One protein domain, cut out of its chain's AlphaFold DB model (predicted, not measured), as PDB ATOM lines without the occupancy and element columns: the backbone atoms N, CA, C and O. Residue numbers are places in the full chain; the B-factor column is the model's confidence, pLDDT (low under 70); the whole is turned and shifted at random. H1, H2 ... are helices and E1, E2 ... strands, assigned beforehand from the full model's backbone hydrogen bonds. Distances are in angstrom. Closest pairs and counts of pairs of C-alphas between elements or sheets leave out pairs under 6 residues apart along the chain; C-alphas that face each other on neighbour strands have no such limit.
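Overview. This is residues 87 to 180 of the 330 residues of an uncharacterized protein of Coniophora puteana (strain RWD-64-598) (UniProt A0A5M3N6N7). With little regular structure, four short strands make a twisted sheet with H1 over one face, in two layers; residues 150 to 180, without named elements, make the end away from H1. Of 94 printed residues, 27 are in E1, H1, E2, E3 and E4; class and sheet, E1 E2 E3 E4, are mixed. The whole is compact, radius of gyration of the C-alphas 12.7 A, spans 35 by 30 by 20 A.

Arrangement. E1, residues 87 to 89, is parallel to E2, residues 125 to 128, with N 87 and O 125 2.9 A apart. E2, E3, residues 139 to 142, and E4, residues 147 to 149, form a meander of antiparallel hairpins, with N 140 and O 126, and N 148 and O 141, 2.8 A apart. H1, residues 101 to 113, every O i to N i+4 pair within hydrogen-bond range, is on the sheet, height 9.1 A. E1, H1, E2 form a strand-helix-strand unit, crossover right-handed.

Along the chain. E1 begins at C-alpha 87 (98.426, 103.079, 149.757). H1, 18.3 A long, ends at C-alpha 113 (110.754, 95.807, 150.114).

Size, cuts and confidence. The printed part has no cut. Both links of H1 are long. Residues 96 to 97 have pLDDT under 70.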
ATOM      1  N   LEU A  87      97.736 104.332 150.034       94.12
ATOM      2  CA  LEU A  87      98.426 103.079 149.757       94.12
ATOM      3  C   LEU A  87      97.934 102.019 150.731       94.12
ATOM      4  O   LEU A  87      97.724 102.297 151.907       94.12
ATOM      5  N   ARG A  88      97.741 100.800 150.237       94.56
ATOM      6  CA  ARG A  88      97.334  99.671 151.069       94.56
ATOM      7  C   ARG A  88      98.506  98.726 151.228       94.56
ATOM      8  O   ARG A  88      99.093  98.316 150.230       94.56
ATOM      9  N   VAL A  89      98.799  98.392 152.470       95.12
ATOM     10  CA  VAL A  89      99.704  97.315 152.853       95.12
ATOM     11  C   VAL A  89      98.872  96.222 153.518       95.12
ATOM     12  O   VAL A  89      97.720  96.452 153.884       95.12
ATOM     13  N   PHE A  90      99.408  95.013 153.593       93.75
ATOM     14  CA  PHE A  90      98.767  93.926 154.310       93.75
ATOM     15  C   PHE A  90      99.806  93.273 155.209       93.75
ATOM     16  O   PHE A  90     100.651  92.516 154.729       93.75
ATOM     17  N   VAL A  91      99.740  93.579 156.500       93.00
ATOM     18  CA  VAL A  91     100.571  92.954 157.526       93.00
ATOM     19  C   VAL A  91      99.640  92.250 158.505       93.00
ATOM     20  O   VAL A  91      98.857  92.899 159.186       93.00
ATOM     21  N   PRO A  92      99.666  90.911 158.593       88.12
ATOM     22  CA  PRO A  92      98.831  90.205 159.553       88.12
ATOM     23  C   PRO A  92      99.078  90.722 160.977       88.12
ATOM     24  O   PRO A  92     100.194  90.617 161.480       88.12
ATOM     25  N   SER A  93      98.032  91.240 161.624       78.94
ATOM     26  CA  SER A  93      98.078  91.679 163.021       78.94
ATOM     27  C   SER A  93      97.414  90.619 163.910       78.94
ATOM     28  O   SER A  93      96.194  90.643 164.095       78.94
ATOM     29  N   PRO A  94      98.170  89.641 164.449       74.62
ATOM     30  CA  PRO A  94      97.610  88.616 165.331       74.62
ATOM     31  C   PRO A  94      97.105  89.194 166.664       74.62
ATOM     32  O   PRO A  94      96.345  88.535 167.370       74.62
ATOM     33  N   GLU A  95      97.518  90.418 167.002       70.44
ATOM     34  CA  GLU A  95      97.233  91.112 168.261       70.44
ATOM     35  C   GLU A  95      95.903  91.897 168.232       70.44
ATOM     36  O   GLU A  95      95.452  92.376 169.272       70.44
ATOM     37  N   GLY A  96      95.223  91.970 167.078       68.69
ATOM     38  CA  GLY A  96      93.850  92.472 166.962       68.69
ATOM     39  C   GLY A  96      93.689  93.741 166.116       68.69
ATOM     40  O   GLY A  96      94.375  93.938 165.118       68.69
ATOM     41  N   VAL A  97      92.715  94.576 166.504       69.25
ATOM     42  CA  VAL A  97      92.172  95.713 165.722       69.25
ATOM     43  C   VAL A  97      93.030  96.985 165.835       69.25
ATOM     44  O   VAL A  97      92.689  98.019 165.278       69.25
ATOM     45  N   TRP A  98      94.153  96.950 166.551       74.88
ATOM     46  CA  TRP A  98      95.083  98.078 166.646       74.88
ATOM     47  C   TRP A  98      96.471  97.658 166.172       74.88
ATOM     48  O   TRP A  98      96.861  96.502 166.345       74.88
ATOM     49  N   LEU A  99      97.209  98.588 165.567       81.44
ATOM     50  CA  LEU A  99      98.582  98.340 165.140       81.44
ATOM     51  C   LEU A  99      99.517  98.503 166.336       81.44
ATOM     52  O   LEU A  99      99.608  99.584 166.909       81.44
ATOM     53  N   SER A 100     100.199  97.429 166.726       88.38
ATOM     54  CA  SER A 100     101.342  97.537 167.631       88.38
ATOM     55  C   SER A 100     102.551  98.110 166.895       88.38
ATOM     56  O   SER A 100     102.625  98.035 165.666       88.38
ATOM     57  N   ASP A 101     103.532  98.620 167.641       90.31
ATOM     58  CA  ASP A 101     104.773  99.173 167.078       90.31
ATOM     59  C   ASP A 101     105.448  98.190 166.104       90.31
ATOM     60  O   ASP A 101     105.876  98.569 165.017       90.31
ATOM     61  N   LYS A 102     105.436  96.889 166.429       91.00
ATOM     62  CA  LYS A 102     105.963  95.829 165.552       91.00
ATOM     63  C   LYS A 102     105.204  95.719 164.230       91.00
ATOM     64  O   LYS A 102     105.814  95.464 163.193       91.00
ATOM     65  N   SER A 103     103.882  95.876 164.257       91.44
ATOM     66  CA  SER A 103     103.057  95.861 163.046       91.44
ATOM     67  C   SER A 103     103.314  97.100 162.186       91.44
ATOM     68  O   SER A 103     103.351  96.985 160.962       91.44
ATOM     69  N   VAL A 104     103.555  98.264 162.802       93.56
ATOM     70  CA  VAL A 104     103.952  99.490 162.089       93.56
ATOM     71  C   VAL A 104     105.318  99.312 161.419       93.56
ATOM     72  O   VAL A 104     105.426  99.522 160.212       93.56
ATOM     73  N   GLU A 105     106.329  98.823 162.143       94.69
ATOM     74  CA  GLU A 105     107.659  98.517 161.587       94.69
ATOM     75  C   GLU A 105     107.582  97.502 160.436       94.69
ATOM     76  O   GLU A 105     108.247  97.641 159.406       94.69
ATOM     77  N   ALA A 106     106.737  96.477 160.570       94.44
ATOM     78  CA  ALA A 106     106.505  95.515 159.501       94.44
ATOM     79  C   ALA A 106     105.850  96.175 158.276       94.44
ATOM     80  O   ALA A 106     106.266  95.900 157.150       94.44
ATOM     81  N   CYS A 107     104.891  97.088 158.468       95.31
ATOM     82  CA  CYS A 107     104.305  97.868 157.374       95.31
ATOM     83  C   CYS A 107     105.369  98.703 156.650       95.31
ATOM     84  O   CYS A 107     105.401  98.720 155.419       95.31
ATOM     85  N   GLU A 108     106.271  99.357 157.383       96.19
ATOM     86  CA  GLU A 108     107.400 100.090 156.798       96.19
ATOM     87  C   GLU A 108     108.317  99.165 155.995       96.19
ATOM     88  O   GLU A 108     108.667  99.464 154.847       96.19
ATOM     89  N   ALA A 109     108.664  98.004 156.554       96.25
ATOM     90  CA  ALA A 109     109.490  97.011 155.880       96.25
ATOM     91  C   ALA A 109     108.854  96.533 154.563       96.25
ATOM     92  O   ALA A 109     109.564  96.380 153.565       96.25
ATOM     93  N   GLU A 110     107.528  96.357 154.516       96.12
ATOM     94  CA  GLU A 110     106.797  96.058 153.278       96.12
ATOM     95  C   GLU A 110     106.943  97.182 152.238       96.12
ATOM     96  O   GLU A 110     107.244  96.911 151.072       96.12
ATOM     97  N   LEU A 111     106.793  98.450 152.643       96.12
ATOM     98  CA  LEU A 111     106.949  99.605 151.747       96.12
ATOM     99  C   LEU A 111     108.372  99.705 151.178       96.12
ATOM    100  O   LEU A 111     108.557 100.021 149.993       96.12
ATOM    101  N   HIS A 112     109.381  99.419 152.003       95.31
ATOM    102  CA  HIS A 112     110.778  99.372 151.582       95.31
ATOM    103  C   HIS A 112     111.049  98.207 150.631       95.31
ATOM    104  O   HIS A 112     111.648  98.415 149.573       95.31
ATOM    105  N   ARG A 113     110.568  97.001 150.952       95.81
ATOM    106  CA  ARG A 113     110.754  95.807 150.114       95.81
ATOM    107  C   ARG A 113     110.071  95.943 148.757       95.81
ATOM    108  O   ARG A 113     110.636  95.533 147.748       95.81
ATOM    109  N   ALA A 114     108.895  96.569 148.719       95.12
ATOM    110  CA  ALA A 114     108.187  96.895 147.483       95.12
ATOM    111  C   ALA A 114     108.847  98.044 146.691       95.12
ATOM    112  O   ALA A 114     108.441  98.335 145.566       95.12
ATOM    113  N   GLY A 115     109.850  98.722 147.258       95.00
ATOM    114  CA  GLY A 115     110.562  99.825 146.614       95.00
ATOM    115  C   GLY A 115     109.723 101.095 146.436       95.00
ATOM    116  O   GLY A 115     110.124 101.975 145.671       95.00
ATOM    117  N   VAL A 116     108.581 101.200 147.126       93.75
ATOM    118  CA  VAL A 116     107.649 102.335 147.018       93.75
ATOM    119  C   VAL A 116     107.938 103.440 148.028       93.75
ATOM    120  O   VAL A 116     107.554 104.576 147.776       93.75
ATOM    121  N   ALA A 117     108.670 103.156 149.113       92.62
ATOM    122  CA  ALA A 117     109.001 104.144 150.148       92.62
ATOM    123  C   ALA A 117     109.638 105.428 149.574       92.62
ATOM    124  O   ALA A 117     109.258 106.537 149.930       92.62
ATOM    125  N   LYS A 118     110.528 105.295 148.580       92.06
ATOM    126  CA  LYS A 118     111.173 106.428 147.881       92.06
ATOM    127  C   LYS A 118     110.233 107.275 147.009       92.06
ATOM    128  O   LYS A 118     110.642 108.318 146.507       92.06
ATOM    129  N   LEU A 119     109.020 106.788 146.744       91.62
ATOM    130  CA  LEU A 119     107.992 107.489 145.969       91.62
ATOM    131  C   LEU A 119     107.026 108.256 146.875       91.62
ATOM    132  O   LEU A 119     106.326 109.144 146.382       91.62
ATOM    133  N   LEU A 120     106.992 107.911 148.167       91.62
ATOM    134  CA  LEU A 120     106.143 108.560 149.150       91.62
ATOM    135  C   LEU A 120     106.627 109.977 149.434       91.62
ATOM    136  O   LEU A 120     107.821 110.284 149.453       91.62
ATOM    137  N   ARG A 121     105.662 110.853 149.672       90.12
ATOM    138  CA  ARG A 121     105.876 112.212 150.162       90.12
ATOM    139  C   ARG A 121     105.347 112.309 151.580       90.12
ATOM    140  O   ARG A 121     104.403 111.610 151.937       90.12
ATOM    141  N   ALA A 122     105.935 113.199 152.372       91.00
ATOM    142  CA  ALA A 122     105.381 113.528 153.679       91.00
ATOM    143  C   ALA A 122     103.894 113.897 153.527       91.00
ATOM    144  O   ALA A 122     103.555 114.696 152.651       91.00
ATOM    145  N   GLY A 123     103.029 113.298 154.345       91.88
ATOM    146  CA  GLY A 123     101.572 113.414 154.284       91.88
ATOM    147  C   GLY A 123     100.857 112.334 153.463       91.88
ATOM    148  O   GLY A 123      99.630 112.258 153.530       91.88
ATOM    149  N   ASP A 124     101.561 111.489 152.707       93.62
ATOM    150  CA  ASP A 124     100.922 110.353 152.036       93.62
ATOM    151  C   ASP A 124     100.382 109.362 153.082       93.62
ATOM    152  O   ASP A 124     100.999 109.141 154.125       93.62
ATOM    153  N   VAL A 125      99.210 108.773 152.817       95.44
ATOM    154  CA  VAL A 125      98.526 107.905 153.783       95.44
ATOM    155  C   VAL A 125      98.695 106.449 153.383       95.44
ATOM    156  O   VAL A 125      98.429 106.058 152.242       95.44
ATOM    157  N   VAL A 126      99.100 105.638 154.351       96.12
ATOM    158  CA  VAL A 126      99.211 104.186 154.235       96.12
ATOM    159  C   VAL A 126      98.154 103.558 155.129       96.12
ATOM    160  O   VAL A 126      97.847 104.072 156.196       96.12
ATOM    161  N   TRP A 127      97.548 102.470 154.684       95.50
ATOM    162  CA  TRP A 127      96.565 101.731 155.457       95.50
ATOM    163  C   TRP A 127      96.917 100.256 155.462       95.50
ATOM    164  O   TRP A 127      97.001  99.642 154.395       95.50
ATOM    165  N   ASP A 128      97.090  99.697 156.656       94.81
ATOM    166  CA  ASP A 128      97.150  98.254 156.816       94.81
ATOM    167  C   ASP A 128      95.747  97.651 156.699       94.81
ATOM    168  O   ASP A 128      94.910  97.728 157.603       94.81
ATOM    169  N   ALA A 129      95.488  97.045 155.544       92.62
ATOM    170  CA  ALA A 129      94.205  96.453 155.212       92.62
ATOM    171  C   ALA A 129      93.893  95.194 156.040       92.62
ATOM    172  O   ALA A 129      92.749  94.736 156.013       92.62
ATOM    173  N   ALA A 130      94.865  94.638 156.774       90.62
ATOM    174  CA  ALA A 130      94.639  93.491 157.648       90.62
ATOM    175  C   ALA A 130      93.780  93.832 158.879       90.62
ATOM    176  O   ALA A 130      93.079  92.962 159.393       90.62
ATOM    177  N   VAL A 131      93.790  95.093 159.324       87.75
ATOM    178  CA  VAL A 131      93.145  95.539 160.574       87.75
ATOM    179  C   VAL A 131      91.658  95.900 160.381       87.75
ATOM    180  O   VAL A 131      90.912  96.085 161.341       87.75
ATOM    181  N   GLY A 132      91.187  95.941 159.132       84.00
ATOM    182  CA  GLY A 132      89.812  96.302 158.777       84.00
ATOM    183  C   GLY A 132      89.640  97.782 158.419       84.00
ATOM    184  O   GLY A 132      90.570  98.579 158.495       84.00
ATOM    185  N   ASP A 133      88.441  98.143 157.952       85.50
ATOM    186  CA  ASP A 133      88.123  99.476 157.401       85.50
ATOM    187  C   ASP A 133      87.166 100.280 158.295       85.50
ATOM    188  O   ASP A 133      86.363 101.084 157.813       85.50
ATOM    189  N   GLU A 134      87.195 100.043 159.605       85.69
ATOM    190  CA  GLU A 134      86.386 100.807 160.552       85.69
ATOM    191  C   GLU A 134      87.046 102.162 160.843       85.69
ATOM    192  O   GLU A 134      88.186 102.239 161.297       85.69
ATOM    193  N   GLY A 135      86.341 103.265 160.565       86.19
ATOM    194  CA  GLY A 135      86.875 104.610 160.800       86.19
ATOM    195  C   GLY A 135      88.224 104.828 160.103       86.19
ATOM    196  O   GLY A 135      88.317 104.626 158.892       86.19
ATOM    197  N   ASN A 136      89.241 105.236 160.868       91.19
ATOM    198  CA  ASN A 136      90.631 105.326 160.405       91.19
ATOM    199  C   ASN A 136      91.557 104.269 161.014       91.19
ATOM    200  O   ASN A 136      92.770 104.446 160.985       91.19
ATOM    201  N   VAL A 137      91.013 103.181 161.555       89.06
ATOM    202  CA  VAL A 137      91.828 102.099 162.109       89.06
ATOM    203  C   VAL A 137      92.835 101.604 161.062       89.06
ATOM    204  O   VAL A 137      92.505 101.459 159.882       89.06
ATOM    205  N   GLY A 138      94.084 101.421 161.496       91.06
ATOM    206  CA  GLY A 138      95.197 100.979 160.658       91.06
ATOM    207  C   GLY A 138      95.710 102.014 159.650       91.06
ATOM    208  O   GLY A 138      96.580 101.678 158.846       91.06
ATOM    209  N   ARG A 139      95.166 103.242 159.624       94.12
ATOM    210  CA  ARG A 139      95.682 104.325 158.771       94.12
ATOM    211  C   ARG A 139      96.831 105.039 159.470       94.12
ATOM    212  O   ARG A 139      96.685 105.508 160.593       94.12
ATOM    213  N   LEU A 140      97.928 105.173 158.743       95.00
ATOM    214  CA  LEU A 140      99.186 105.781 159.144       95.00
ATOM    215  C   LEU A 140      99.552 106.873 158.136       95.00
ATOM    216  O   LEU A 140      99.167 106.811 156.963       95.00
ATOM    217  N   VAL A 141     100.310 107.871 158.572       95.62
ATOM    218  CA  VAL A 141     100.780 108.964 157.713       95.62
ATOM    219  C   VAL A 141     102.291 108.889 157.590       95.62
ATOM    220  O   VAL A 141     102.994 108.813 158.590       95.62
ATOM    221  N   TRP A 142     102.799 108.931 156.363       95.38
ATOM    222  CA  TRP A 142     104.233 108.993 156.106       95.38
ATOM    223  C   TRP A 142     104.773 110.381 156.462       95.38
ATOM    224  O   TRP A 142     104.293 111.379 155.920       95.38
ATOM    225  N   ASP A 143     105.771 110.483 157.340       92.19
ATOM    226  CA  ASP A 143     106.382 111.770 157.717       92.19
ATOM    227  C   ASP A 143     107.547 112.192 156.799       92.19
ATOM    228  O   ASP A 143     107.984 113.343 156.819       92.19
ATOM    229  N   GLY A 144     108.001 111.278 155.939       91.19
ATOM    230  CA  GLY A 144     109.192 111.426 155.104       91.19
ATOM    231  C   GLY A 144     110.238 110.337 155.349       91.19
ATOM    232  O   GLY A 144     111.010 110.048 154.436       91.19
ATOM    233  N   SER A 145     110.226 109.725 156.532       91.56
ATOM    234  CA  SER A 145     111.155 108.671 156.958       91.56
ATOM    235  C   SER A 145     110.449 107.472 157.596       91.56
ATOM    236  O   SER A 145     110.908 106.351 157.397       91.56
ATOM    237  N   TYR A 146     109.353 107.709 158.320       94.31
ATOM    238  CA  TYR A 146     108.615 106.724 159.105       94.31
ATOM    239  C   TYR A 146     107.099 106.872 158.916       94.31
ATOM    240  O   TYR A 146     106.583 107.909 158.473       94.31
ATOM    241  N   LEU A 147     106.371 105.813 159.257       95.12
ATOM    242  CA  LEU A 147     104.927 105.807 159.416       95.12
ATOM    243  C   LEU A 147     104.564 106.291 160.819       95.12
ATOM    244  O   LEU A 147     105.074 105.804 161.822       95.12
ATOM    245  N   VAL A 148     103.645 107.249 160.876       94.31
ATOM    246  CA  VAL A 148     103.202 107.881 162.119       94.31
ATOM    247  C   VAL A 148     101.707 107.664 162.302       94.31
ATOM    248  O   VAL A 148     100.925 107.802 161.355       94.31
ATOM    249  N   ASP A 149     101.311 107.366 163.535       92.19
ATOM    250  CA  ASP A 149      99.911 107.235 163.919       92.19
ATOM    251  C   ASP A 149      99.128 108.546 163.767       92.19
ATOM    252  O   ASP A 149      99.656 109.665 163.836       92.19
ATOM    253  N   LEU A 150      97.815 108.397 163.603       92.50
ATOM    254  CA  LEU A 150      96.883 109.509 163.737       92.50
ATOM    255  C   LEU A 150      96.786 109.959 165.203       92.50
ATOM    256  O   LEU A 150      96.941 109.169 166.130       92.50
ATOM    257  N   ASP A 151      96.497 111.240 165.418       89.69
ATOM    258  CA  ASP A 151      96.287 111.804 166.750       89.69
ATOM    259  C   ASP A 151      94.809 111.724 167.145       89.69
ATOM    260  O   ASP A 151      93.926 112.239 166.456       89.69
ATOM    261  N   TYR A 152      94.541 111.109 168.292       88.94
ATOM    262  CA  TYR A 152      93.194 110.880 168.812       88.94
ATOM    263  C   TYR A 152      92.767 111.919 169.856       88.94
ATOM    264  O   TYR A 152      91.649 111.863 170.369       88.94
ATOM    265  N   LYS A 153      93.614 112.919 170.145       87.75
ATOM    266  CA  LYS A 153      93.378 113.932 171.186       87.75
ATOM    267  C   LYS A 153      92.054 114.690 171.041       87.75
ATOM    268  O   LYS A 153      91.434 115.033 172.046       87.75
ATOM    269  N   PHE A 154      91.626 114.970 169.810       86.19
ATOM    270  CA  PHE A 154      90.413 115.748 169.506       86.19
ATOM    271  C   PHE A 154      89.385 114.978 168.663       86.19
ATOM    272  O   PHE A 154      88.356 115.536 168.282       86.19
ATOM    273  N   SER A 155      89.648 113.706 168.352       85.50
ATOM    274  CA  SER A 155      88.778 112.880 167.514       85.50
ATOM    275  C   SER A 155      88.957 111.409 167.847       85.50
ATOM    276  O   SER A 155      90.054 110.870 167.738       85.50
ATOM    277  N   ARG A 156      87.859 110.720 168.172       84.31
ATOM    278  CA  ARG A 156      87.871 109.262 168.389       84.31
ATOM    279  C   ARG A 156      88.225 108.480 167.130       84.31
ATOM    280  O   ARG A 156      88.620 107.327 167.223       84.31
ATOM    281  N   MET A 157      88.069 109.097 165.961       86.25
ATOM    282  CA  MET A 157      88.472 108.487 164.703       86.25
ATOM    283  C   MET A 157      89.924 108.783 164.330       86.25
ATOM    284  O   MET A 157      90.386 108.215 163.351       86.25
ATOM    285  N   GLY A 158      90.641 109.629 165.072       88.75
ATOM    286  CA  GLY A 158      91.999 110.044 164.733       88.75
ATOM    287  C   GLY A 158      92.029 111.127 163.650       88.75
ATOM    288  O   GLY A 158      91.277 111.088 162.676       88.75
ATOM    289  N   GLU A 159      92.910 112.105 163.827       89.25
ATOM    290  CA  GLU A 159      93.193 113.190 162.885       89.25
ATOM    291  C   GLU A 159      94.689 113.212 162.551       89.25
ATOM    292  O   GLU A 159      95.488 112.456 163.099       89.25
ATOM    293  N   LEU A 160      95.088 114.100 161.644       91.38
ATOM    294  CA  LEU A 160      96.500 114.313 161.348       91.38
ATOM    295  C   LEU A 160      97.270 114.703 162.623       91.38
ATOM    296  O   LEU A 160      96.790 115.511 163.409       91.38
ATOM    297  N   SER A 161      98.467 114.158 162.820       89.38
ATOM    298  CA  SER A 161      99.284 114.474 163.994       89.38
ATOM    299  C   SER A 161      99.819 115.924 163.968       89.38
ATOM    300  O   SER A 161     100.096 116.443 162.879       89.38
ATOM    301  N   PRO A 162     100.035 116.590 165.128       87.44
ATOM    302  CA  PRO A 162     100.561 117.960 165.192       87.44
ATOM    303  C   PRO A 162     101.928 118.170 164.525       87.44
ATOM    304  O   PRO A 162     102.300 119.312 164.248       87.44
ATOM    305  N   TYR A 163     102.678 117.091 164.273       82.50
ATOM    306  CA  TYR A 163     103.952 117.127 163.545       82.50
ATOM    307  C   TYR A 163     103.799 117.648 162.110       82.50
ATOM    308  O   TYR A 163     104.730 118.231 161.554       82.50
ATOM    309  N   PHE A 164     102.615 117.498 161.514       88.88
ATOM    310  CA  PHE A 164     102.342 117.967 160.165       88.88
ATOM    311  C   PHE A 164     101.794 119.395 160.180       88.88
ATOM    312  O   PHE A 164     100.639 119.647 160.535       88.88
ATOM    313  N   HIS A 165     102.602 120.349 159.714       91.19
ATOM    314  CA  HIS A 165     102.135 121.722 159.568       91.19
ATOM    315  C   HIS A 165     101.089 121.813 158.448       91.19
ATOM    316  O   HIS A 165     101.404 121.660 157.268       91.19
ATOM    317  N   SER A 166      99.833 122.108 158.789       94.00
ATOM    318  CA  SER A 166      98.712 121.971 157.848       94.00
ATOM    319  C   SER A 166      98.762 122.942 156.666       94.00
ATOM    320  O   SER A 166      98.226 122.626 155.608       94.00
ATOM    321  N   LEU A 167      99.466 124.076 156.794       94.62
ATOM    322  CA  LEU A 167      99.728 124.970 155.654       94.62
ATOM    323  C   LEU A 167     100.548 124.311 154.531       94.62
ATOM    324  O   LEU A 167     100.477 124.778 153.399       94.62
ATOM    325  N   ALA A 168     101.306 123.243 154.807       93.12
ATOM    326  CA  ALA A 168     102.079 122.525 153.787       93.12
ATOM    327  C   ALA A 168     101.198 121.717 152.820       93.12
ATOM    328  O   ALA A 168     101.642 121.327 151.739       93.12
ATOM    329  N   PHE A 169      99.947 121.467 153.204       92.62
ATOM    330  CA  PHE A 169      99.001 120.639 152.473       92.62
ATOM    331  C   PHE A 169      97.825 121.483 152.015       92.62
ATOM    332  O   PHE A 169      97.435 122.428 152.692       92.62
ATOM    333  N   SER A 170      97.198 121.122 150.897       91.50
ATOM    334  CA  SER A 170      95.901 121.721 150.583       91.50
ATOM    335  C   SER A 170      94.903 121.454 151.719       91.50
ATOM    336  O   SER A 170      94.883 120.330 152.228       91.50
ATOM    337  N   PRO A 171      93.989 122.385 152.059       89.94
ATOM    338  CA  PRO A 171      92.914 122.115 153.019       89.94
ATOM    339  C   PRO A 171      92.068 120.876 152.673       89.94
ATOM    340  O   PRO A 171      91.420 120.283 153.534       89.94
ATOM    341  N   SER A 172      92.065 120.471 151.397       88.25
ATOM    342  CA  SER A 172      91.353 119.291 150.895       88.25
ATOM    343  C   SER A 172      92.237 118.053 150.695       88.25
ATOM    344  O   SER A 172      91.749 117.041 150.190       88.25
ATOM    345  N   TYR A 173      93.519 118.114 151.067       91.44
ATOM    346  CA  TYR A 173      94.517 117.093 150.744       91.44
ATOM    347  C   TYR A 173      94.128 115.706 151.278       91.44
ATOM    348  O   TYR A 173      94.134 114.739 150.520       91.44
ATOM    349  N   PHE A 174      93.667 115.633 152.529       91.38
ATOM    350  CA  PHE A 174      93.247 114.389 153.190       91.38
ATOM    351  C   PHE A 174      91.770 114.026 152.964       91.38
ATOM    352  O   PHE A 174      91.259 113.061 153.536       91.38
ATOM    353  N   HIS A 175      91.046 114.789 152.140       86.56
ATOM    354  CA  HIS A 175      89.610 114.605 151.958       86.56
ATOM    355  C   HIS A 175      89.285 113.222 151.370       86.56
ATOM    356  O   HIS A 175      89.697 112.905 150.252       86.56
ATOM    357  N   ARG A 176      88.454 112.460 152.102       84.44
ATOM    358  CA  ARG A 176      88.043 111.063 151.835       84.44
ATOM    359  C   ARG A 176      89.129 110.005 152.072       84.44
ATOM    360  O   ARG A 176      88.858 108.830 151.842       84.44
ATOM    361  N   VAL A 177      90.314 110.405 152.527       90.06
ATOM    362  CA  VAL A 177      91.430 109.497 152.824       90.06
ATOM    363  C   VAL A 177      91.512 109.258 154.325       90.06
ATOM    364  O   VAL A 177      91.373 108.120 154.768       90.06
ATOM    365  N   ILE A 178      91.630 110.348 155.086       91.75
ATOM    366  CA  ILE A 178      91.385 110.363 156.526       91.75
ATOM    367  C   ILE A 178      89.902 110.691 156.697       91.75
ATOM    368  O   ILE A 178      89.413 111.742 156.264       91.75
ATOM    369  N   ARG A 179      89.154 109.729 157.229       88.38
ATOM    370  CA  ARG A 179      87.726 109.849 157.508       88.38
ATOM    371  C   ARG A 179      87.521 110.726 158.724       88.38
ATOM    372  O   ARG A 179      88.357 110.783 159.616       88.38
ATOM    373  N   GLN A 180      86.375 111.381 158.764       83.94
ATOM    374  CA  GLN A 180      86.050 112.321 159.822       83.94
ATOM    375  C   GLN A 180      84.831 111.824 160.563       83.94
ATOM    376  O   GLN A 180      83.842 111.430 159.940       83.94
TER     377      GLN A 180